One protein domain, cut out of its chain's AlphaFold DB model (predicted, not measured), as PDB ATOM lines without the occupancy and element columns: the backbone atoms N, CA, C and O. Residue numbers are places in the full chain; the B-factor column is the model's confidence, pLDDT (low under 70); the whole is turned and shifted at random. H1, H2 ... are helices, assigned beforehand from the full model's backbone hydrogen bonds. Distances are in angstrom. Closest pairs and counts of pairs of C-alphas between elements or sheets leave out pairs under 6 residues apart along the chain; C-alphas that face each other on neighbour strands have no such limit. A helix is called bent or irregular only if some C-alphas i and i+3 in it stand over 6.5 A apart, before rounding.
ATOM      1  N   GLU A 147      14.683 -58.788  -9.017       68.19
ATOM      2  CA  GLU A 147      13.455 -58.878  -9.813       68.19
ATOM      3  C   GLU A 147      13.323 -57.703 -10.792       68.19
ATOM      4  O   GLU A 147      13.122 -57.927 -11.979       68.19
ATOM      5  N   LEU A 148      13.574 -56.461 -10.349       68.44
ATOM      6  CA  LEU A 148      13.597 -55.303 -11.255       68.44
ATOM      7  C   LEU A 148      14.697 -55.396 -12.315       68.44
ATOM      8  O   LEU A 148      14.543 -54.876 -13.420       68.44
ATOM      9  N   ILE A 149      15.848 -55.977 -11.975       76.19
ATOM     10  CA  ILE A 149      16.919 -56.192 -12.946       76.19
ATOM     11  C   ILE A 149      16.470 -57.229 -13.976       76.19
ATOM     12  O   ILE A 149      16.610 -56.967 -15.166       76.19
ATOM     13  N   ASP A 150      15.927 -58.362 -13.542       77.88
ATOM     14  CA  ASP A 150      15.507 -59.458 -14.414       77.88
ATOM     15  C   ASP A 150      14.335 -59.034 -15.314       77.88
ATOM     16  O   ASP A 150      14.356 -59.307 -16.515       77.88
ATOM     17  N   GLU A 151      13.375 -58.272 -14.780       78.81
ATOM     18  CA  GLU A 151      12.287 -57.657 -15.546       78.81
ATOM     19  C   GLU A 151      12.833 -56.694 -16.608       78.81
ATOM     20  O   GLU A 151      12.478 -56.805 -17.780       78.81
ATOM     21  N   ASN A 152      13.765 -55.804 -16.246       77.12
ATOM     22  CA  ASN A 152      14.395 -54.900 -17.213       77.12
ATOM     23  C   ASN A 152      15.187 -55.653 -18.290       77.12
ATOM     24  O   ASN A 152      15.204 -55.232 -19.446       77.12
ATOM     25  N   ILE A 153      15.844 -56.760 -17.934       80.81
ATOM     26  CA  ILE A 153      16.550 -57.623 -18.891       80.81
ATOM     27  C   ILE A 153      15.552 -58.300 -19.839       80.81
ATOM     28  O   ILE A 153      15.821 -58.392 -21.037       80.81
ATOM     29  N   SER A 154      14.410 -58.770 -19.330       83.75
ATOM     30  CA  SER A 154      13.342 -59.360 -20.144       83.75
ATOM     31  C   SER A 154      12.760 -58.336 -21.116       83.75
ATOM     32  O   SER A 154      12.698 -58.579 -22.319       83.75
ATOM     33  N   LEU A 155      12.420 -57.153 -20.611       82.62
ATOM     34  CA  LEU A 155      11.841 -56.055 -21.378       82.62
ATOM     35  C   LEU A 155      12.805 -55.540 -22.463       82.62
ATOM     36  O   LEU A 155      12.404 -55.261 -23.591       82.62
ATOM     37  N   GLU A 156      14.104 -55.507 -22.168       80.44
ATOM     38  CA  GLU A 156      15.151 -55.231 -23.153       80.44
ATOM     39  C   GLU A 156      15.191 -56.274 -24.282       80.44
ATOM     40  O   GLU A 156      15.288 -55.910 -25.458       80.44
ATOM     41  N   LYS A 157      15.094 -57.570 -23.949       84.19
ATOM     42  CA  LYS A 157      15.039 -58.653 -24.947       84.19
ATOM     43  C   LYS A 157      13.804 -58.518 -25.837       84.19
ATOM     44  O   LYS A 157      13.919 -58.676 -27.051       84.19
ATOM     45  N   GLU A 158      12.652 -58.179 -25.263       85.06
ATOM     46  CA  GLU A 158      11.417 -57.940 -26.017       85.06
ATOM     47  C   GLU A 158      11.543 -56.748 -26.973       85.06
ATOM     48  O   GLU A 158      11.197 -56.860 -28.151       85.06
ATOM     49  N   PHE A 159      12.098 -55.621 -26.520       84.44
ATOM     50  CA  PHE A 159      12.307 -54.456 -27.385       84.44
ATOM     51  C   PHE A 159      13.304 -54.717 -28.506       84.44
ATOM     52  O   PHE A 159      13.106 -54.217 -29.617       84.44
ATOM     53  N   GLN A 160      14.344 -55.500 -28.234       82.75
ATOM     54  CA  GLN A 160      15.310 -55.913 -29.241       82.75
ATOM     55  C   GLN A 160      14.669 -56.838 -30.285       82.75
ATOM     56  O   GLN A 160      14.835 -56.594 -31.478       82.75
ATOM     57  N   ALA A 161      13.877 -57.826 -29.861       85.25
ATOM     58  CA  ALA A 161      13.135 -58.695 -30.774       85.25
ATOM     59  C   ALA A 161      12.133 -57.900 -31.629       85.25
ATOM     60  O   ALA A 161      12.048 -58.100 -32.841       85.25
ATOM     61  N   HIS A 162      11.416 -56.941 -31.028       84.75
ATOM     62  CA  HIS A 162      10.508 -56.055 -31.762       84.75
ATOM     63  C   HIS A 162      11.256 -55.214 -32.800       84.75
ATOM     64  O   HIS A 162      10.818 -55.102 -33.942       84.75
ATOM     65  N   LYS A 163      12.412 -54.658 -32.428       86.50
ATOM     66  CA  LYS A 163      13.260 -53.887 -33.338       86.50
ATOM     67  C   LYS A 163      13.712 -54.738 -34.531       86.50
ATOM     68  O   LYS A 163      13.564 -54.294 -35.664       86.50
ATOM     69  N   GLU A 164      14.242 -55.937 -34.288       86.62
ATOM     70  CA  GLU A 164      14.708 -56.854 -35.341       86.62
ATOM     71  C   GLU A 164      13.576 -57.246 -36.297       86.62
ATOM     72  O   GLU A 164      13.757 -57.251 -37.516       86.62
ATOM     73  N   PHE A 165      12.380 -57.494 -35.759       89.31
ATOM     74  CA  PHE A 165      11.193 -57.765 -36.558       89.31
ATOM     75  C   PHE A 165      10.834 -56.588 -37.475       89.31
ATOM     76  O   PHE A 165      10.689 -56.779 -38.682       89.31
ATOM     77  N   ILE A 166      10.745 -55.364 -36.947       84.00
ATOM     78  CA  ILE A 166      10.417 -54.183 -37.762       84.00
ATOM     79  C   ILE A 166      11.513 -53.886 -38.794       84.00
ATOM     80  O   ILE A 166      11.206 -53.554 -39.939       84.00
ATOM     81  N   GLU A 167      12.784 -54.050 -38.429       84.38
ATOM     82  CA  GLU A 167      13.915 -53.878 -39.343       84.38
ATOM     83  C   GLU A 167      13.827 -54.855 -40.529       84.38
ATOM     84  O   GLU A 167      14.018 -54.443 -41.673       84.38
ATOM     85  N   SER A 168      13.429 -56.111 -40.286       88.62
ATOM     86  CA  SER A 168      13.203 -57.095 -41.354       88.62
ATOM     87  C   SER A 168      12.075 -56.685 -42.309       88.62
ATOM     88  O   SER A 168      12.205 -56.841 -43.522       88.62
ATOM     89  N   ILE A 169      10.998 -56.079 -41.796       86.19
ATOM     90  CA  ILE A 169       9.896 -55.577 -42.627       86.19
ATOM     91  C   ILE A 169      10.359 -54.377 -43.461       86.19
ATOM     92  O   ILE A 169      10.067 -54.307 -44.656       86.19
ATOM     93  N   ASN A 170      11.105 -53.454 -42.852       82.06
ATOM     94  CA  ASN A 170      11.641 -52.275 -43.530       82.06
ATOM     95  C   ASN A 170      12.573 -52.658 -44.691       82.06
ATOM     96  O   ASN A 170      12.511 -52.031 -45.747       82.06
ATOM     97  N   GLN A 171      13.397 -53.700 -44.534       84.56
ATOM     98  CA  GLN A 171      14.284 -54.194 -45.596       84.56
ATOM     99  C   GLN A 171      13.521 -54.754 -46.806       84.56
ATOM    100  O   GLN A 171      13.972 -54.606 -47.942       84.56
ATOM    101  N   LEU A 172      12.356 -55.367 -46.590       83.50
ATOM    102  CA  LEU A 172      11.520 -55.891 -47.676       83.50
ATOM    103  C   LEU A 172      10.820 -54.781 -48.469       83.50
ATOM    104  O   LEU A 172      10.487 -54.967 -49.637       83.50
ATOM    105  N   GLN A 173      10.606 -53.616 -47.858       79.12
ATOM    106  CA  GLN A 173       9.857 -52.505 -48.442       79.12
ATOM    107  C   GLN A 173      10.701 -51.554 -49.308       79.12
ATOM    108  O   GLN A 173      10.335 -50.388 -49.393       79.12
ATOM    109  N   ASN A 174      11.771 -52.026 -49.971       62.28
ATOM    110  CA  ASN A 174      12.649 -51.283 -50.905       62.28
ATOM    111  C   ASN A 174      11.886 -50.329 -51.855       62.28
ATOM    112  O   ASN A 174      11.602 -50.641 -53.011       62.28
ATOM    113  N   THR A 175      11.546 -49.143 -51.367       63.06
ATOM    114  CA  THR A 175      10.768 -48.123 -52.063       63.06
ATOM    115  C   THR A 175      11.645 -46.889 -52.212       63.06
ATOM    116  O   THR A 175      12.513 -46.642 -51.377       63.06
ATOM    117  N   ASN A 176      11.437 -46.135 -53.298       68.94
ATOM    118  CA  ASN A 176      12.096 -44.854 -53.585       68.94
ATOM    119  C   ASN A 176      11.698 -43.802 -52.540       68.94
ATOM    120  O   ASN A 176      10.867 -42.928 -52.785       68.94
ATOM    121  N   VAL A 177      12.237 -43.947 -51.340       70.06
ATOM    122  CA  VAL A 177      11.962 -43.098 -50.191       70.06
ATOM    123  C   VAL A 177      12.946 -41.943 -50.214       70.06
ATOM    124  O   VAL A 177      14.103 -42.108 -50.594       70.06
ATOM    125  N   ASP A 178      12.471 -40.775 -49.791       76.50
ATOM    126  CA  ASP A 178      13.287 -39.582 -49.612       76.50
ATOM    127  C   ASP A 178      14.507 -39.891 -48.720       76.50
ATOM    128  O   ASP A 178      14.395 -40.201 -47.524       76.50
ATOM    129  N   GLU A 179      15.691 -39.836 -49.333       84.00
ATOM    130  CA  GLU A 179      16.978 -40.145 -48.710       84.00
ATOM    131  C   GLU A 179      17.209 -39.279 -47.463       84.00
ATOM    132  O   GLU A 179      17.745 -39.747 -46.456       84.00
ATOM    133  N   LYS A 180      16.704 -38.039 -47.478       85.06
ATOM    134  CA  LYS A 180      16.893 -37.061 -46.405       85.06
ATOM    135  C   LYS A 180      16.144 -37.424 -45.125       85.06
ATOM    136  O   LYS A 180      16.650 -37.189 -44.027       85.06
ATOM    137  N   GLU A 181      14.940 -37.978 -45.230       82.19
ATOM    138  CA  GLU A 181      14.151 -38.382 -44.059       82.19
ATOM    139  C   GLU A 181      14.690 -39.681 -43.469       82.19
ATOM    140  O   GLU A 181      14.863 -39.784 -42.254       82.19
ATOM    141  N   THR A 182      15.073 -40.629 -44.329       86.56
ATOM    142  CA  THR A 182      15.752 -41.861 -43.907       86.56
ATOM    143  C   THR A 182      17.052 -41.548 -43.165       86.56
ATOM    144  O   THR A 182      17.310 -42.128 -42.109       86.56
ATOM    145  N   GLN A 183      17.823 -40.568 -43.645       91.06
ATOM    146  CA  GLN A 183      19.054 -40.115 -42.999       91.06
ATOM    147  C   GLN A 183      18.817 -39.634 -41.558       91.06
ATOM    148  O   GLN A 183      19.633 -39.919 -40.686       91.06
ATOM    149  N   ARG A 184      17.693 -38.966 -41.263       89.31
ATOM    150  CA  ARG A 184      17.380 -38.496 -39.899       89.31
ATOM    151  C   ARG A 184      17.148 -39.644 -38.920       89.31
ATOM    152  O   ARG A 184      17.656 -39.591 -37.801       89.31
ATOM    153  N   PHE A 185      16.444 -40.695 -39.345       90.69
ATOM    154  CA  PHE A 185      16.276 -41.900 -38.526       90.69
ATOM    155  C   PHE A 185      17.626 -42.574 -38.248       90.69
ATOM    156  O   PHE A 185      17.891 -42.982 -37.116       90.69
ATOM    157  N   GLU A 186      18.506 -42.653 -39.249       92.00
ATOM    158  CA  GLU A 186      19.850 -43.213 -39.064       92.00
ATOM    159  C   GLU A 186      20.720 -42.356 -38.130       92.00
ATOM    160  O   GLU A 186      21.390 -42.909 -37.256       92.00
ATOM    161  N   LEU A 187      20.649 -41.023 -38.229       93.00
ATOM    162  CA  LEU A 187      21.342 -40.103 -37.321       93.00
ATOM    163  C   LEU A 187      20.846 -40.246 -35.874       93.00
ATOM    164  O   LEU A 187      21.663 -40.376 -34.964       93.00
ATOM    165  N   ALA A 188      19.529 -40.318 -35.649       93.31
ATOM    166  CA  ALA A 188      18.966 -40.561 -34.317       93.31
ATOM    167  C   ALA A 188      19.475 -41.886 -33.721       93.31
ATOM    168  O   ALA A 188      19.935 -41.936 -32.576       93.31
ATOM    169  N   LYS A 189      19.457 -42.965 -34.516       93.06
ATOM    170  CA  LYS A 189      19.996 -44.271 -34.104       93.06
ATOM    171  C   LYS A 189      21.492 -44.206 -33.819       93.06
ATOM    172  O   LYS A 189      21.954 -44.841 -32.870       93.06
ATOM    173  N   GLN A 190      22.254 -43.452 -34.605       94.19
ATOM    174  CA  GLN A 190      23.678 -43.247 -34.371       94.19
ATOM    175  C   GLN A 190      23.919 -42.542 -33.032       94.19
ATOM    176  O   GLN A 190      24.725 -43.041 -32.245       94.19
ATOM    177  N   SER A 191      23.189 -41.467 -32.720       94.44
ATOM    178  CA  SER A 191      23.278 -40.790 -31.419       94.44
ATOM    179  C   SER A 191      22.932 -41.741 -30.267       94.44
ATOM    180  O   SER A 191      23.673 -41.800 -29.287       94.44
ATOM    181  N   ILE A 192      21.894 -42.579 -30.406       93.50
ATOM    182  CA  ILE A 192      21.568 -43.617 -29.412       93.50
ATOM    183  C   ILE A 192      22.733 -44.595 -29.218       93.50
ATOM    184  O   ILE A 192      23.100 -44.889 -28.080       93.50
ATOM    185  N   ARG A 193      23.345 -45.095 -30.300       92.31
ATOM    186  CA  ARG A 193      24.503 -46.005 -30.218       92.31
ATOM    187  C   ARG A 193      25.680 -45.349 -29.498       92.31
ATOM    188  O   ARG A 193      26.317 -46.002 -28.674       92.31
ATOM    189  N   GLN A 194      25.942 -44.068 -29.763       93.00
ATOM    190  CA  GLN A 194      26.995 -43.316 -29.078       93.00
ATOM    191  C   GLN A 194      26.693 -43.183 -27.583       93.00
ATOM    192  O   GLN A 194      27.543 -43.536 -26.768       93.00
ATOM    193  N   ILE A 195      25.472 -42.796 -27.204       92.50
ATOM    194  CA  ILE A 195      25.065 -42.702 -25.792       92.50
ATOM    195  C   ILE A 195      25.194 -44.062 -25.098       92.50
ATOM    196  O   ILE A 195      25.799 -44.149 -24.029       92.50
ATOM    197  N   LYS A 196      24.699 -45.144 -25.718       92.00
ATOM    198  CA  LYS A 196      24.858 -46.509 -25.192       92.00
ATOM    199  C   LYS A 196      26.329 -46.865 -24.994       92.00
ATOM    200  O   LYS A 196      26.681 -47.384 -23.942       92.00
ATOM    201  N   SER A 197      27.197 -46.546 -25.953       88.62
ATOM    202  CA  SER A 197      28.633 -46.824 -25.833       88.62
ATOM    203  C   SER A 197      29.293 -46.063 -24.671       88.62
ATOM    204  O   SER A 197      30.105 -46.638 -23.950       88.62
ATOM    205  N   GLN A 198      28.890 -44.808 -24.429       90.25
ATOM    206  CA  GLN A 198      29.372 -44.005 -23.297       90.25
ATOM    207  C   GLN A 198      28.878 -44.561 -21.956       90.25
ATOM    208  O   GLN A 198      29.633 -44.610 -20.983       90.25
ATOM    209  N   LEU A 199      27.626 -45.027 -21.908       88.12
ATOM    210  CA  LEU A 199      27.052 -45.680 -20.730       88.12
ATOM    211  C   LEU A 199      27.730 -47.020 -20.432       88.12
ATOM    212  O   LEU A 199      27.972 -47.337 -19.264       88.12
ATOM    213  N   LEU A 200      28.040 -47.807 -21.463       87.31
ATOM    214  CA  LEU A 200      28.598 -49.143 -21.298       87.31
ATOM    215  C   LEU A 200      30.053 -49.135 -20.804       87.31
ATOM    216  O   LEU A 200      30.401 -50.073 -20.119       87.31
ATOM    217  N   ASN A 201      30.834 -48.057 -20.941       75.69
ATOM    218  CA  ASN A 201      32.282 -48.008 -20.644       75.69
ATOM    219  C   ASN A 201      33.118 -48.848 -21.635       75.69
ATOM    220  O   ASN A 201      32.692 -49.882 -22.144       75.69
ATOM    221  N   THR A 202      34.347 -48.411 -21.922       55.44
ATOM    222  CA  THR A 202      35.233 -49.070 -22.901       55.44
ATOM    223  C   THR A 202      35.754 -50.446 -22.471       55.44
ATOM    224  O   THR A 202      36.158 -51.216 -23.340       55.44
ATOM    225  N   ASP A 203      35.724 -50.780 -21.180       52.78
ATOM    226  CA  ASP A 203      36.140 -52.103 -20.674       52.78
ATOM    227  C   ASP A 203      35.065 -53.184 -20.893       52.78
ATOM    228  O   ASP A 203      35.359 -54.374 -20.980       52.78
ATOM    229  N   ASP A 204      33.827 -52.747 -21.105       57.28
ATOM    230  CA  ASP A 204      32.631 -53.553 -21.368       57.28
ATOM    231  C   ASP A 204      32.369 -53.675 -22.891       57.28
ATOM    232  O   ASP A 204      31.289 -54.049 -23.348       57.28
ATOM    233  N   LYS A 205      33.385 -53.411 -23.733       52.75
ATOM    234  CA  LYS A 205      33.308 -53.520 -25.209       52.75
ATOM    235  C   LYS A 205      32.873 -54.896 -25.724       52.75
ATOM    236  O   LYS A 205      32.422 -54.982 -26.864       52.75
ATOM    237  N   ARG A 206      32.952 -55.951 -24.900       54.16
ATOM    238  CA  ARG A 206      32.430 -57.291 -25.233       54.16
ATOM    239  C   ARG A 206      30.925 -57.280 -25.542       54.16
ATOM    240  O   ARG A 206      30.464 -58.144 -26.278       54.16
ATOM    241  N   PHE A 207      30.183 -56.285 -25.045       53.47
ATOM    242  CA  PHE A 207      28.735 -56.164 -25.241       53.47
ATOM    243  C   PHE A 207      28.324 -55.519 -26.569       53.47
ATOM    244  O   PHE A 207      27.186 -55.678 -26.992       53.47
ATOM    245  N   MET A 208      29.230 -54.818 -27.259       53.59
ATOM    246  CA  MET A 208      28.915 -54.189 -28.552       53.59
ATOM    247  C   MET A 208      29.044 -55.164 -29.732       53.59
ATOM    248  O   MET A 208      28.488 -54.899 -30.794       53.59
ATOM    249  N   SER A 209      29.773 -56.277 -29.565       52.88
ATOM    250  CA  SER A 209      30.019 -57.273 -30.620       52.88
ATOM    251  C   SER A 209      29.156 -58.532 -30.517       52.88
ATOM    252  O   SER A 209      29.149 -59.326 -31.452       52.88
ATOM    253  N   GLN A 210      28.453 -58.749 -29.400       50.72
ATOM    254  CA  GLN A 210      27.519 -59.869 -29.270       50.72
ATOM    255  C   GLN A 210      26.107 -59.399 -29.609       50.72
ATOM    256  O   GLN A 210      25.449 -58.702 -28.842       50.72
ATOM    257  N   SER A 211      25.665 -59.782 -30.803       43.50
ATOM    258  CA  SER A 211      24.267 -59.750 -31.210       43.50
ATOM    259  C   SER A 211      23.390 -60.473 -30.182       43.50
ATOM    260  O   SER A 211      23.694 -61.602 -29.808       43.50
ATOM    261  N   ALA A 212      22.299 -59.811 -29.794       49.66
ATOM    262  CA  ALA A 212      21.065 -60.386 -29.264       49.66
ATOM    263  C   ALA A 212      21.210 -61.424 -28.126       49.66
ATOM    264  O   ALA A 212      21.275 -62.628 -28.348       49.66
ATOM    265  N   GLY A 213      21.149 -60.960 -26.873       46.03
ATOM    266  CA  GLY A 213      20.616 -61.779 -25.772       46.03
ATOM    267  C   GLY A 213      21.523 -62.001 -24.563       46.03
ATOM    268  O   GLY A 213      21.000 -62.251 -23.478       46.03
ATOM    269  N   ALA A 214      22.839 -61.838 -24.697       48.94
ATOM    270  CA  ALA A 214      23.790 -61.974 -23.593       48.94
ATOM    271  C   ALA A 214      24.443 -60.617 -23.310       48.94
ATOM    272  O   ALA A 214      25.321 -60.191 -24.056       48.94
ATOM    273  N   GLY A 215      24.028 -59.890 -22.263       61.62
ATOM    274  CA  GLY A 215      24.752 -58.647 -21.981       61.62
ATOM    275  C   GLY A 215      24.507 -57.894 -20.686       61.62
ATOM    276  O   GLY A 215      25.437 -57.338 -20.114       61.62
ATOM    277  N   PHE A 216      23.279 -57.869 -20.183       68.88
ATOM    278  CA  PHE A 216      22.956 -56.970 -19.071       68.88
ATOM    279  C   PHE A 216      23.173 -57.601 -17.688       68.88
ATOM    280  O   PHE A 216      23.318 -56.889 -16.695       68.88
ATOM    281  N   GLU A 217      23.265 -58.931 -17.620       67.94
ATOM    282  CA  GLU A 217      23.450 -59.682 -16.369       67.94
ATOM    283  C   GLU A 217      24.753 -59.291 -15.650       67.94
ATOM    284  O   GLU A 217      24.753 -59.097 -14.428       67.94
ATOM    285  N   ASN A 218      25.815 -59.058 -16.429       72.19
ATOM    286  CA  ASN A 218      27.173 -58.763 -15.963       72.19
ATOM    287  C   ASN A 218      27.491 -57.263 -15.852       72.19
ATOM    288  O   ASN A 218      28.630 -56.897 -15.562       72.19
ATOM    289  N   LEU A 219      26.511 -56.380 -16.070       76.00
ATOM    290  CA  LEU A 219      26.736 -54.941 -15.971       76.00
ATOM    291  C   LEU A 219      27.111 -54.527 -14.550       76.00
ATOM    292  O   LEU A 219      26.311 -54.614 -13.611       76.00
ATOM    293  N   THR A 220      28.313 -53.976 -14.413       75.50
ATOM    294  CA  THR A 220      28.720 -53.306 -13.180       75.50
ATOM    295  C   THR A 220      27.895 -52.035 -12.980       75.50
ATOM    296  O   THR A 220      27.564 -51.316 -13.931       75.50
ATOM    297  N   ASN A 221      27.539 -51.749 -11.723       77.06
ATOM    298  CA  ASN A 221      26.784 -50.553 -11.336       77.06
ATOM    299  C   ASN A 221      25.437 -50.384 -12.070       77.06
ATOM    300  O   ASN A 221      24.988 -49.259 -12.285       77.06
ATOM    301  N   LYS A 222      24.771 -51.488 -12.442       81.44
ATOM    302  CA  LYS A 222      23.495 -51.479 -13.181       81.44
ATOM    303  C   LYS A 222      22.386 -50.639 -12.529       81.44
ATOM    304  O   LYS A 222      21.611 -50.005 -13.239       81.44
ATOM    305  N   THR A 223      22.353 -50.553 -11.200       79.25
ATOM    306  CA  THR A 223      21.371 -49.762 -10.435       79.25
ATOM    307  C   THR A 223      21.845 -48.348 -10.075       79.25
ATOM    308  O   THR A 223      21.096 -47.589  -9.464       79.25
ATOM    309  N   SER A 224      23.070 -47.957 -10.441       78.88
ATOM    310  CA  SER A 224      23.629 -46.668 -10.032       78.88
ATOM    311  C   SER A 224      23.089 -45.514 -10.880       78.88
ATOM    312  O   SER A 224      23.323 -45.444 -12.090       78.88
ATOM    313  N   PHE A 225      22.406 -44.575 -10.221       83.75
ATOM    314  CA  PHE A 225      22.000 -43.295 -10.810       83.75
ATOM    315  C   PHE A 225      23.203 -42.399 -11.108       83.75
ATOM    316  O   PHE A 225      23.285 -41.816 -12.184       83.75
ATOM    317  N   SER A 226      24.165 -42.315 -10.184       78.81
ATOM    318  CA  SER A 226      25.341 -41.449 -10.341       78.81
ATOM    319  C   SER A 226      26.239 -41.901 -11.494       78.81
ATOM    320  O   SER A 226      26.772 -41.063 -12.228       78.81
ATOM    321  N   ALA A 227      26.358 -43.215 -11.710       80.25
ATOM    322  CA  ALA A 227      27.069 -43.765 -12.858       80.25
ATOM    323  C   ALA A 227      26.375 -43.409 -14.180       80.25
ATOM    324  O   ALA A 227      27.058 -43.021 -15.120       80.25
ATOM    325  N   SER A 228      25.039 -43.491 -14.254       86.38
ATOM    326  CA  SER A 228      24.295 -43.065 -15.450       86.38
ATOM    327  C   SER A 228      24.477 -41.568 -15.705       86.38
ATOM    328  O   SER A 228      24.933 -41.156 -16.769       86.38
ATOM    329  N   TYR A 229      24.222 -40.754 -14.681       86.88
ATOM    330  CA  TYR A 229      24.234 -39.299 -14.770       86.88
ATOM    331  C   TYR A 229      25.597 -38.736 -15.197       86.88
ATOM    332  O   TYR A 229      25.679 -37.968 -16.153       86.88
ATOM    333  N   SER A 230      26.686 -39.162 -14.546       85.50
ATOM    334  CA  SER A 230      28.045 -38.705 -14.887       85.50
ATOM    335  C   SER A 230      28.439 -39.050 -16.327       85.50
ATOM    336  O   SER A 230      29.060 -38.241 -17.017       85.50
ATOM    337  N   ARG A 231      28.034 -40.227 -16.818       88.56
ATOM    338  CA  ARG A 231      28.296 -40.657 -18.196       88.56
ATOM    339  C   ARG A 231      27.424 -39.914 -19.201       88.56
ATOM    340  O   ARG A 231      27.915 -39.542 -20.263       88.56
ATOM    341  N   LEU A 232      26.171 -39.625 -18.866       90.69
ATOM    342  CA  LEU A 232      25.295 -38.821 -19.718       90.69
ATOM    343  C   LEU A 232      25.759 -37.370 -19.842       90.69
ATOM    344  O   LEU A 232      25.611 -36.797 -20.916       90.69
ATOM    345  N   ILE A 233      26.370 -36.795 -18.803       90.44
ATOM    346  CA  ILE A 233      27.041 -35.489 -18.914       90.44
ATOM    347  C   ILE A 233      28.182 -35.569 -19.931       90.44
ATOM    348  O   ILE A 233      28.266 -34.741 -20.830       90.44
ATOM    349  N   SER A 234      29.021 -36.610 -19.874       88.50
ATOM    350  CA  SER A 234      30.080 -36.784 -20.883       88.50
ATOM    351  C   SER A 234      29.545 -37.037 -22.303       88.50
ATOM    352  O   SER A 234      30.247 -36.795 -23.282       88.50
ATOM    353  N   ALA A 235      28.293 -37.489 -22.421       90.38
ATOM    354  CA  ALA A 235      27.598 -37.745 -23.678       90.38
ATOM    355  C   ALA A 235      26.629 -36.615 -24.084       90.38
ATOM    356  O   ALA A 235      25.838 -36.810 -25.006       90.38
ATOM    357  N   GLU A 236      26.669 -35.450 -23.430       93.06
ATOM    358  CA  GLU A 236      25.677 -34.375 -23.591       93.06
ATOM    359  C   GLU A 236      25.514 -33.919 -25.045       93.06
ATOM    360  O   GLU A 236      24.392 -33.692 -25.507       93.06
ATOM    361  N   LYS A 237      26.617 -33.884 -25.804       95.38
ATOM    362  CA  LYS A 237      26.589 -33.615 -27.247       95.38
ATOM    363  C   LYS A 237      25.646 -34.577 -27.981       95.38
ATOM    364  O   LYS A 237      24.742 -34.135 -28.680       95.38
ATOM    365  N   TYR A 238      25.810 -35.884 -27.773       92.69
ATOM    366  CA  TYR A 238      24.985 -36.908 -28.421       92.69
ATOM    367  C   TYR A 238      23.543 -36.897 -27.919       92.69
ATOM    368  O   TYR A 238      22.628 -37.206 -28.677       92.69
ATOM    369  N   VAL A 239      23.319 -36.537 -26.654       92.88
ATOM    370  CA  VAL A 239      21.966 -36.383 -26.104       92.88
ATOM    371  C   VAL A 239      21.244 -35.206 -26.762       92.88
ATOM    372  O   VAL A 239      20.057 -35.309 -27.066       92.88
ATOM    373  N   THR A 240      21.952 -34.108 -27.019       93.50
ATOM    374  CA  THR A 240      21.405 -32.940 -27.721       93.50
ATOM    375  C   THR A 240      21.081 -33.284 -29.173       93.50
ATOM    376  O   THR A 240      19.944 -33.093 -29.598       93.50
ATOM    377  N   GLU A 241      22.015 -33.916 -29.890       93.25
ATOM    378  CA  GLU A 241      21.783 -34.422 -31.252       93.25
ATOM    379  C   GLU A 241      20.599 -35.401 -31.305       93.25
ATOM    380  O   GLU A 241      19.769 -35.341 -32.210       93.25
ATOM    381  N   LEU A 242      20.475 -36.294 -30.316       93.75
ATOM    382  CA  LEU A 242      19.356 -37.228 -30.233       93.75
ATOM    383  C   LEU A 242      18.019 -36.492 -30.096       93.75
ATOM    384  O   LEU A 242      17.062 -36.836 -30.788       93.75
ATOM    385  N   LYS A 243      17.942 -35.482 -29.222       93.44
ATOM    386  CA  LYS A 243      16.729 -34.671 -29.034       93.44
ATOM    387  C   LYS A 243      16.321 -33.972 -30.326       93.44
ATOM    388  O   LYS A 243      15.149 -34.021 -30.695       93.44
ATOM    389  N   GLU A 244      17.279 -33.357 -31.013       93.19
ATOM    390  CA  GLU A 244      17.046 -32.665 -32.282       93.19
ATOM    391  C   GLU A 244      16.569 -33.631 -33.371       93.19
ATOM    392  O   GLU A 244      15.571 -33.358 -34.040       93.19
ATOM    393  N   ASN A 245      17.214 -34.793 -33.505       91.88
ATOM    394  CA  ASN A 245      16.848 -35.786 -34.511       91.88
ATOM    395  C   ASN A 245      15.490 -36.441 -34.222       91.88
ATOM    396  O   ASN A 245      14.686 -36.582 -35.141       91.88
ATOM    397  N   ILE A 246      15.179 -36.779 -32.963       90.94
ATOM    398  CA  ILE A 246      13.850 -37.294 -32.579       90.94
ATOM    399  C   ILE A 246      12.773 -36.252 -32.880       90.94
ATOM    400  O   ILE A 246      11.738 -36.593 -33.450       90.94
ATOM    401  N   MET A 247      13.015 -34.983 -32.541       91.50
ATOM    402  CA  MET A 247      12.086 -33.901 -32.857       91.50
ATOM    403  C   MET A 247      11.876 -33.782 -34.368       91.50
ATOM    404  O   MET A 247      10.744 -33.681 -34.833       91.50
ATOM    405  N   ALA A 248      12.954 -33.837 -35.148       89.19
ATOM    406  CA  ALA A 248      12.888 -33.756 -36.600       89.19
ATOM    407  C   ALA A 248      12.136 -34.946 -37.227       89.19
ATOM    408  O   ALA A 248      11.384 -34.739 -38.179       89.19
ATOM    409  N   CYS A 249      12.310 -36.162 -36.699       87.19
ATOM    410  CA  CYS A 249      11.548 -37.349 -37.098       87.19
ATOM    411  C   CYS A 249      10.065 -37.218 -36.731       87.19
ATOM    412  O   CYS A 249       9.205 -37.485 -37.564       87.19
ATOM    413  N   TYR A 250       9.762 -36.748 -35.517       87.44
ATOM    414  CA  TYR A 250       8.391 -36.522 -35.060       87.44
ATOM    415  C   TYR A 250       7.662 -35.490 -35.930       87.44
ATOM    416  O   TYR A 250       6.538 -35.727 -36.362       87.44
ATOM    417  N   LEU A 251       8.329 -34.379 -36.254       87.75
ATOM    418  CA  LEU A 251       7.793 -33.360 -37.154       87.75
ATOM    419  C   LEU A 251       7.575 -33.900 -38.569       87.75
ATOM    420  O   LEU A 251       6.537 -33.620 -39.159       87.75
ATOM    421  N   ALA A 252       8.514 -34.688 -39.103       84.69
ATOM    422  CA  ALA A 252       8.391 -35.277 -40.438       84.69
ATOM    423  C   ALA A 252       7.245 -36.298 -40.540       84.69
ATOM    424  O   ALA A 252       6.638 -36.435 -41.599       84.69
ATOM    425  N   ALA A 253       6.925 -36.990 -39.445       82.56
ATOM    426  CA  ALA A 253       5.813 -37.934 -39.392       82.56
ATOM    427  C   ALA A 253       4.432 -37.252 -39.349       82.56
ATOM    428  O   ALA A 253       3.421 -37.905 -39.607       82.56
ATOM    429  N   LEU A 254       4.367 -35.960 -39.015       83.56
ATOM    430  CA  LEU A 254       3.118 -35.212 -38.950       83.56
ATOM    431  C   LEU A 254       2.760 -34.592 -40.310       83.56
ATOM    432  O   LEU A 254       3.647 -34.053 -40.985       83.56
ATOM    433  N   PRO A 255       1.464 -34.572 -40.687       83.69
ATOM    434  CA  PRO A 255       0.987 -33.794 -41.829       83.69
ATOM    435  C   PRO A 255       1.459 -32.337 -41.744       83.69
ATOM    436  O   PRO A 255       1.500 -31.772 -40.650       83.69
ATOM    437  N   GLN A 256       1.793 -31.712 -42.879       85.81
ATOM    438  CA  GLN A 256       2.293 -30.325 -42.903       85.81
ATOM    439  C   GLN A 256       1.344 -29.340 -42.205       85.81
ATOM    440  O   GLN A 256       1.795 -28.437 -41.506       85.81
ATOM    441  N   GLU A 257       0.038 -29.555 -42.343       84.94
ATOM    442  CA  GLU A 257      -1.007 -28.781 -41.670       84.94
ATOM    443  C   GLU A 257      -0.873 -28.884 -40.144       84.94
ATOM    444  O   GLU A 257      -0.853 -27.873 -39.447       84.94
ATOM    445  N   SER A 258      -0.662 -30.096 -39.625       85.06
ATOM    446  CA  SER A 258      -0.472 -30.366 -38.197       85.06
ATOM    447  C   SER A 258       0.824 -29.771 -37.637       85.06
ATOM    448  O   SER A 258       0.880 -29.432 -36.456       85.06
ATOM    449  N   GLN A 259       1.866 -29.613 -38.461       87.31
ATOM    450  CA  GLN A 259       3.148 -29.047 -38.018       87.31
ATOM    451  C   GLN A 259       3.020 -27.580 -37.578       87.31
ATOM    452  O   GLN A 259       3.749 -27.157 -36.679       87.31
ATOM    453  N   GLN A 260       2.093 -26.813 -38.165       85.81
ATOM    454  CA  GLN A 260       1.864 -25.404 -37.817       85.81
ATOM    455  C   GLN A 260       1.178 -25.227 -36.456       85.81
ATOM    456  O   GLN A 260       1.329 -24.187 -35.821       85.81
ATOM    457  N   PHE A 261       0.459 -26.251 -35.988       84.62
ATOM    458  CA  PHE A 261      -0.244 -26.226 -34.705       84.62
ATOM    459  C   PHE A 261       0.619 -26.678 -33.525       84.62
ATOM    460  O   PHE A 261       0.187 -26.573 -32.377       84.62
ATOM    461  N   LEU A 262       1.839 -27.167 -33.774       84.06
ATOM    462  CA  LEU A 262       2.755 -27.522 -32.698       84.06
ATOM    463  C   LEU A 262       3.311 -26.266 -32.033       84.06
ATOM    464  O   LEU A 262       4.163 -25.568 -32.586       84.06
ATOM    465  N   SER A 263       2.854 -26.023 -30.808       87.00
ATOM    466  CA  SER A 263       3.360 -24.938 -29.977       87.00
ATOM    467  C   SER A 263       4.825 -25.178 -29.584       87.00
ATOM    468  O   SER A 263       5.290 -26.320 -29.497       87.00
ATOM    469  N   GLU A 264       5.568 -24.110 -29.266       86.31
ATOM    470  CA  GLU A 264       6.894 -24.241 -28.631       86.31
ATOM    471  C   GLU A 264       6.833 -25.089 -27.348       86.31
ATOM    472  O   GLU A 264       7.762 -25.842 -27.046       86.31
ATOM    473  N   GLY A 265       5.699 -25.043 -26.639       88.56
ATOM    474  CA  GLY A 265       5.440 -25.870 -25.466       88.56
ATOM    475  C   GLY A 265       5.470 -27.369 -25.773       88.56
ATOM    476  O   GLY A 265       6.041 -28.139 -25.002       88.56
ATOM    477  N   ASP A 266       4.929 -27.803 -26.911       85.31
ATOM    478  CA  ASP A 266       4.942 -29.220 -27.298       85.31
ATOM    479  C   ASP A 266       6.345 -29.688 -27.676       85.31
ATOM    480  O   ASP A 266       6.756 -30.791 -27.307       85.31
ATOM    481  N   ARG A 267       7.139 -28.808 -28.297       83.62
ATOM    482  CA  ARG A 267       8.553 -29.093 -28.568       83.62
ATOM    483  C   ARG A 267       9.350 -29.263 -27.274       83.62
ATOM    484  O   ARG A 267      10.137 -30.204 -27.142       83.62
ATOM    485  N   SER A 268       9.094 -28.398 -26.292       89.00
ATOM    486  CA  SER A 268       9.701 -28.498 -24.963       89.00
ATOM    487  C   SER A 268       9.325 -29.800 -24.254       89.00
ATOM    488  O   SER A 268      10.184 -30.390 -23.601       89.00
ATOM    489  N   LYS A 269       8.082 -30.287 -24.393       88.12
ATOM    490  CA  LYS A 269       7.635 -31.544 -23.760       88.12
ATOM    491  C   LYS A 269       8.413 -32.759 -24.261       88.12
ATOM    492  O   LYS A 269       8.787 -33.598 -23.449       88.12
ATOM    493  N   VAL A 270       8.692 -32.858 -25.562       85.00
ATOM    494  CA  VAL A 270       9.486 -33.977 -26.113       85.00
ATOM    495  C   VAL A 270      10.927 -33.918 -25.601       85.00
ATOM    496  O   VAL A 270      11.476 -34.937 -25.187       85.00
ATOM    497  N   SER A 271      11.534 -32.726 -25.570       87.25
ATOM    498  CA  SER A 271      12.892 -32.544 -25.032       87.25
ATOM    499  C   SER A 271      12.977 -32.901 -23.543       87.25
ATOM    500  O   SER A 271      13.903 -33.604 -23.127       87.25
ATOM    501  N   ASP A 272      11.989 -32.469 -22.753       90.00
ATOM    502  CA  ASP A 272      11.856 -32.797 -21.331       90.00
ATOM    503  C   ASP A 272      11.634 -34.301 -21.122       90.00
ATOM    504  O   ASP A 272      12.236 -34.909 -20.241       90.00
ATOM    505  N   TYR A 273      10.848 -34.942 -21.985       90.00
ATOM    506  CA  TYR A 273      10.631 -36.384 -21.942       90.00
ATOM    507  C   TYR A 273      11.918 -37.178 -22.194       90.00
ATOM    508  O   TYR A 273      12.254 -38.058 -21.401       90.00
ATOM    509  N   VAL A 274      12.683 -36.833 -23.239       90.75
ATOM    510  CA  VAL A 274      13.998 -37.447 -23.504       90.75
ATOM    511  C   VAL A 274      14.945 -37.198 -22.329       90.75
ATOM    512  O   VAL A 274      15.658 -38.105 -21.906       90.75
ATOM    513  N   TYR A 275      14.930 -35.995 -21.751       91.00
ATOM    514  CA  TYR A 275      15.748 -35.678 -20.583       91.00
ATOM    515  C   TYR A 275      15.393 -36.555 -19.374       91.00
ATOM    516  O   TYR A 275      16.279 -37.184 -18.801       91.00
ATOM    517  N   LYS A 276      14.109 -36.655 -19.017       89.81
ATOM    518  CA  LYS A 276      13.629 -37.486 -17.902       89.81
ATOM    519  C   LYS A 276      13.939 -38.963 -18.120       89.81
ATOM    520  O   LYS A 276      14.399 -39.625 -17.197       89.81
ATOM    521  N   MET A 277      13.751 -39.463 -19.341       89.94
ATOM    522  CA  MET A 277      14.090 -40.838 -19.715       89.94
ATOM    523  C   MET A 277      15.570 -41.169 -19.518       89.94
ATOM    524  O   MET A 277      15.882 -42.303 -19.155       89.94
ATOM    525  N   LEU A 278      16.469 -40.212 -19.751       92.44
ATOM    526  CA  LEU A 278      17.906 -40.459 -19.682       92.44
ATOM    527  C   LEU A 278      18.494 -40.116 -18.308       92.44
ATOM    528  O   LEU A 278      19.103 -40.966 -17.670       92.44
ATOM    529  N   TYR A 279      18.300 -38.892 -17.815       89.69
ATOM    530  CA  TYR A 279      19.028 -38.383 -16.646       89.69
ATOM    531  C   TYR A 279      18.426 -38.779 -15.296       89.69
ATOM    532  O   TYR A 279      19.125 -38.721 -14.286       89.69
ATOM    533  N   LEU A 280      17.149 -39.171 -15.257       88.06
ATOM    534  CA  LEU A 280      16.449 -39.507 -14.012       88.06
ATOM    535  C   LEU A 280      16.275 -41.013 -13.820       88.06
ATOM    536  O   LEU A 280      15.365 -41.432 -13.110       88.06
ATOM    537  N   ASN A 281      17.133 -41.822 -14.443       86.69
ATOM    538  CA  ASN A 281      17.037 -43.275 -14.398       86.69
ATOM    539  C   ASN A 281      18.385 -43.941 -14.063       86.69
ATOM    540  O   ASN A 281      19.448 -43.418 -14.416       86.69
ATOM    541  N   PRO A 282      18.370 -45.121 -13.409       86.75
ATOM    542  CA  PRO A 282      19.560 -45.951 -13.248       86.75
ATOM    543  C   PRO A 282      20.198 -46.310 -14.592       86.75
ATOM    544  O   PRO A 282      19.529 -46.304 -15.629       86.75
ATOM    545  N   LYS A 283      21.477 -46.706 -14.576       87.62
ATOM    546  CA  LYS A 283      22.216 -47.105 -15.788       87.62
ATOM    547  C   LYS A 283      21.474 -48.167 -16.612       87.62
ATOM    548  O   LYS A 283      21.335 -47.993 -17.819       87.62
ATOM    549  N   LEU A 284      20.986 -49.237 -15.976       87.12
ATOM    550  CA  LEU A 284      20.254 -50.314 -16.656       87.12
ATOM    551  C   LEU A 284      18.994 -49.786 -17.343       87.12
ATOM    552  O   LEU A 284      18.828 -49.968 -18.540       87.12
ATOM    553  N   TRP A 285      18.169 -49.049 -16.602       87.81
ATOM    554  CA  TRP A 285      16.924 -48.488 -17.117       87.81
ATOM    555  C   TRP A 285      17.183 -47.492 -18.254       87.81
ATOM    556  O   TRP A 285      16.482 -47.484 -19.259       87.81
ATOM    557  N   THR A 286      18.237 -46.683 -18.148       90.69
ATOM    558  CA  THR A 286      18.648 -45.762 -19.216       90.69
ATOM    559  C   THR A 286      18.980 -46.523 -20.502       90.69
ATOM    560  O   THR A 286      18.559 -46.119 -21.586       90.69
ATOM    561  N   LEU A 287      19.699 -47.646 -20.399       90.25
ATOM    562  CA  LEU A 287      20.005 -48.500 -21.547       90.25
ATOM    563  C   LEU A 287      18.735 -49.115 -22.146       90.25
ATOM    564  O   LEU A 287      18.565 -49.049 -23.364       90.25
ATOM    565  N   THR A 288      17.829 -49.609 -21.299       88.62
ATOM    566  CA  THR A 288      16.531 -50.156 -21.706       88.62
ATOM    567  C   THR A 288      15.667 -49.115 -22.425       88.62
ATOM    568  O   THR A 288      15.146 -49.366 -23.512       88.62
ATOM    569  N   ASN A 289      15.599 -47.890 -21.897       91.12
ATOM    570  CA  ASN A 289      14.913 -46.760 -22.529       91.12
ATOM    571  C   ASN A 289      15.514 -46.416 -23.901       91.12
ATOM    572  O   ASN A 289      14.788 -46.111 -24.845       91.12
ATOM    573  N   LEU A 290      16.840 -46.481 -24.048       92.44
ATOM    574  CA  LEU A 290      17.505 -46.243 -25.332       92.44
ATOM    575  C   LEU A 290      17.182 -47.341 -26.361       92.44
ATOM    576  O   LEU A 290      17.058 -47.055 -27.556       92.44
ATOM    577  N   THR A 291      17.036 -48.597 -25.934       90.19
ATOM    578  CA  THR A 291      16.569 -49.693 -26.804       90.19
ATOM    579  C   THR A 291      15.122 -49.504 -27.205       90.19
ATOM    580  O   THR A 291      14.819 -49.577 -28.396       90.19
ATOM    581  N   PHE A 292      14.260 -49.157 -26.250       90.00
ATOM    582  CA  PHE A 292      12.876 -48.790 -26.517       90.00
ATOM    583  C   PHE A 292      12.781 -47.675 -27.563       90.00
ATOM    584  O   PHE A 292      12.099 -47.834 -28.571       90.00
ATOM    585  N   MET A 293      13.526 -46.579 -27.385       91.94
ATOM    586  CA  MET A 293      13.569 -45.472 -28.347       91.94
ATOM    587  C   MET A 293      14.021 -45.926 -29.736       91.94
ATOM    588  O   MET A 293      13.437 -45.513 -30.733       91.94
ATOM    589  N   THR A 294      15.027 -46.802 -29.819       91.19
ATOM    590  CA  THR A 294      15.477 -47.366 -31.104       91.19
ATOM    591  C   THR A 294      14.359 -48.164 -31.777       91.19
ATOM    592  O   THR A 294      14.134 -48.017 -32.974       91.19
ATOM    593  N   SER A 295      13.652 -48.984 -31.002       86.69
ATOM    594  CA  SER A 295      12.523 -49.794 -31.461       86.69
ATOM    595  C   SER A 295      11.369 -48.916 -31.975       86.69
ATOM    596  O   SER A 295      10.858 -49.130 -33.074       86.69
ATOM    597  N   GLN A 296      11.038 -47.840 -31.253       89.19
ATOM    598  CA  GLN A 296      10.038 -46.855 -31.677       89.19
ATOM    599  C   GLN A 296      10.448 -46.098 -32.948       89.19
ATOM    600  O   GLN A 296       9.601 -45.855 -33.804       89.19
ATOM    601  N   LEU A 297      11.729 -45.749 -33.108       89.81
ATOM    602  CA  LEU A 297      12.230 -45.106 -34.328       89.81
ATOM    603  C   LEU A 297      12.089 -46.017 -35.555       89.81
ATOM    604  O   LEU A 297      11.705 -45.534 -36.617       89.81
ATOM    605  N   GLU A 298      12.351 -47.319 -35.420       87.75
ATOM    606  CA  GLU A 298      12.141 -48.284 -36.511       87.75
ATOM    607  C   GLU A 298      10.661 -48.424 -36.873       87.75
ATOM    608  O   GLU A 298      10.311 -48.449 -38.056       87.75
ATOM    609  N   LEU A 299       9.779 -48.458 -35.869       86.44
ATOM    610  CA  LEU A 299       8.333 -48.501 -36.083       86.44
ATOM    611  C   LEU A 299       7.827 -47.229 -36.773       86.44
ATOM    612  O   LEU A 299       7.049 -47.305 -37.721       86.44
ATOM    613  N   GLN A 300       8.285 -46.059 -36.331       87.62
ATOM    614  CA  GLN A 300       7.945 -44.783 -36.959       87.62
ATOM    615  C   GLN A 300       8.448 -44.716 -38.397       87.62
ATOM    616  O   GLN A 300       7.693 -44.298 -39.273       87.62
ATOM    617  N   LYS A 301       9.681 -45.175 -38.652       87.50
ATOM    618  CA  LYS A 301      10.223 -45.316 -40.005       87.50
ATOM    619  C   LYS A 301       9.287 -46.187 -40.839       87.50
ATOM    620  O   LYS A 301       8.790 -45.712 -41.848       87.50
ATOM    621  N   TYR A 302       8.936 -47.386 -40.378       86.31
ATOM    622  CA  TYR A 302       8.011 -48.277 -41.087       86.31
ATOM    623  C   TYR A 302       6.671 -47.609 -41.435       86.31
ATOM    624  O   TYR A 302       6.243 -47.615 -42.592       86.31
ATOM    625  N   VAL A 303       6.009 -46.997 -40.446       85.81
ATOM    626  CA  VAL A 303       4.724 -46.306 -40.646       85.81
ATOM    627  C   VAL A 303       4.867 -45.180 -41.668       85.81
ATOM    628  O   VAL A 303       4.015 -45.032 -42.543       85.81
ATOM    629  N   PHE A 304       5.965 -44.431 -41.596       84.25
ATOM    630  CA  PHE A 304       6.275 -43.355 -42.523       84.25
ATOM    631  C   PHE A 304       6.430 -43.854 -43.971       84.25
ATOM    632  O   PHE A 304       5.770 -43.335 -44.876       84.25
ATOM    633  N   LEU A 305       7.227 -44.909 -44.193       82.81
ATOM    634  CA  LEU A 305       7.410 -45.527 -45.519       82.81
ATOM    635  C   LEU A 305       6.078 -46.057 -46.072       82.81
ATOM    636  O   LEU A 305       5.740 -45.867 -47.245       82.81
ATOM    637  N   LYS A 306       5.279 -46.690 -45.209       84.19
ATOM    638  CA  LYS A 306       3.973 -47.232 -45.580       84.19
ATOM    639  C   LYS A 306       2.985 -46.137 -45.972       84.19
ATOM    640  O   LYS A 306       2.267 -46.307 -46.948       84.19
ATOM    641  N   HIS A 307       2.948 -45.015 -45.258       82.62
ATOM    642  CA  HIS A 307       2.011 -43.939 -45.580       82.62
ATOM    643  C   HIS A 307       2.338 -43.269 -46.923       82.62
ATOM    644  O   HIS A 307       1.430 -43.008 -47.704       82.62
ATOM    645  N   ARG A 308       3.624 -43.073 -47.250       77.31
ATOM    646  CA  ARG A 308       4.045 -42.482 -48.537       77.31
ATOM    647  C   ARG A 308       3.871 -43.398 -49.749       77.31
ATOM    648  O   ARG A 308       3.736 -42.899 -50.862       77.31
ATOM    649  N   SER A 309       3.895 -44.715 -49.558       73.06
ATOM    650  CA  SER A 309       3.684 -45.668 -50.660       73.06
ATOM    651  C   SER A 309       2.222 -45.763 -51.108       73.06
ATOM    652  O   SER A 309       1.953 -46.176 -52.236       73.06
ATOM    653  N   ILE A 310       1.275 -45.330 -50.271       73.31
ATOM    654  CA  ILE A 310      -0.143 -45.253 -50.623       73.31
ATOM    655  C   ILE A 310      -0.373 -43.922 -51.346       73.31
ATOM    656  O   ILE A 310      -0.658 -42.900 -50.724       73.31
TER     657      ILE A 310
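AT A GLANCE: This is residues 147 to 310 of the 314 residues of an uncharacterized protein of Salinivirga cyanobacteriivorans (UniProt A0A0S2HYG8). The long helix H8 runs through the middle of the domain, with H1 alongside it on one side and H2 and H5 on another; H2, H5 and H8 make a small three-helix bundle. H7 slants across H5 and turns back into H8, and short H4 sits at the end where H2 and H7 end and H8 begins. The printed part has 164 residues with eight named helices, H1 to H8 in order, and no named strand: it is all helix. It is compact, with a radius of gyration of the C-alphas of 16.5 A, and spans 47 by 37 by 27 A.

HOW THE PARTS SIT: H8, residues 283 to 309, is the hub, touching four helices. H1, residues 147 to 172, touches H8 at a shallow tilt of 23 degrees, the same way; their closest C-alphas, of Lys 163 and Ser 295, are 4.6 A apart. H2, residues 179 to 200, touches H8 at a shallow tilt of 9 degrees, opposite ways, with the closest C-alphas, of Lys 189 and Thr 294, 6.2 A apart. H5, residues 236 to 253, touches H2 at a shallow tilt of 32 degrees, only just short of steep, opposite ways; the C-alphas of Ser 191 and Tyr 238 come closest, at 5.2 A. H2, H5 and H8 form a bundle, three helices side by side. H5 and H8 are close but not clearly touching, the closest C-alphas, of Ala 253 and Phe 304, being 6.3 A apart. H7, residues 264 to 279, forms a helical hairpin with H8 at a steep tilt of 42 degrees, its residues 277 to 279 alone touching H8; the closest C-alphas, of Leu 278 and Thr 286, are 5.4 A apart. With residues 267 to 274 alone H7 touches H5, closest at the C-alphas of Ser 271 and Lys 243, 5.9 A. H4, residues 225 to 234, touches H8 only at their ends, the C-alphas of Ser 228 and Lys 283 coming closest at 4.6 A. H3, residues 202 to 207, is irregular, with C-alphas 203 and 206 7.8 A apart, and meets H2 only through their link. H6, residues 256 to 260, is close to H5 but not clearly touching, C-alphas 251 and 259 being closest at 6.4 A. Every O i to N i+4 pair is within hydrogen-bond range in H1, H2, H4, H5, H7 and H8; H3 has 0 of 2, with 1 of 3 O i to N i+3 pairs, and H6 has 0 of 1, with 2 of 2.

IN THESE COORDINATES: From first to last C-alpha H8 measures 39.5 A, H1 38.0 A, H2 31.1 A, H5 25.6 A, H7 22.2 A, H4 14.5 A, H3 9.9 A and H6 7.1 A. H8 begins at C-alpha 283, (22.216, -47.105, -15.788), and ends at C-alpha 309, (3.684, -45.668, -50.660). H1 begins at C-alpha 147, (13.455, -58.878, -9.813).

THE WHOLE: The two C-alphas farthest apart, of Asp 203 and Glu 257, are 48.6 A apart. The printed part has no cut. The link from H3 to H4, residues 208 to 224, is long. The mean pLDDT of the printed part is 82.7; residues 147 to 148, 174 to 176 and 202 to 217 are under 70.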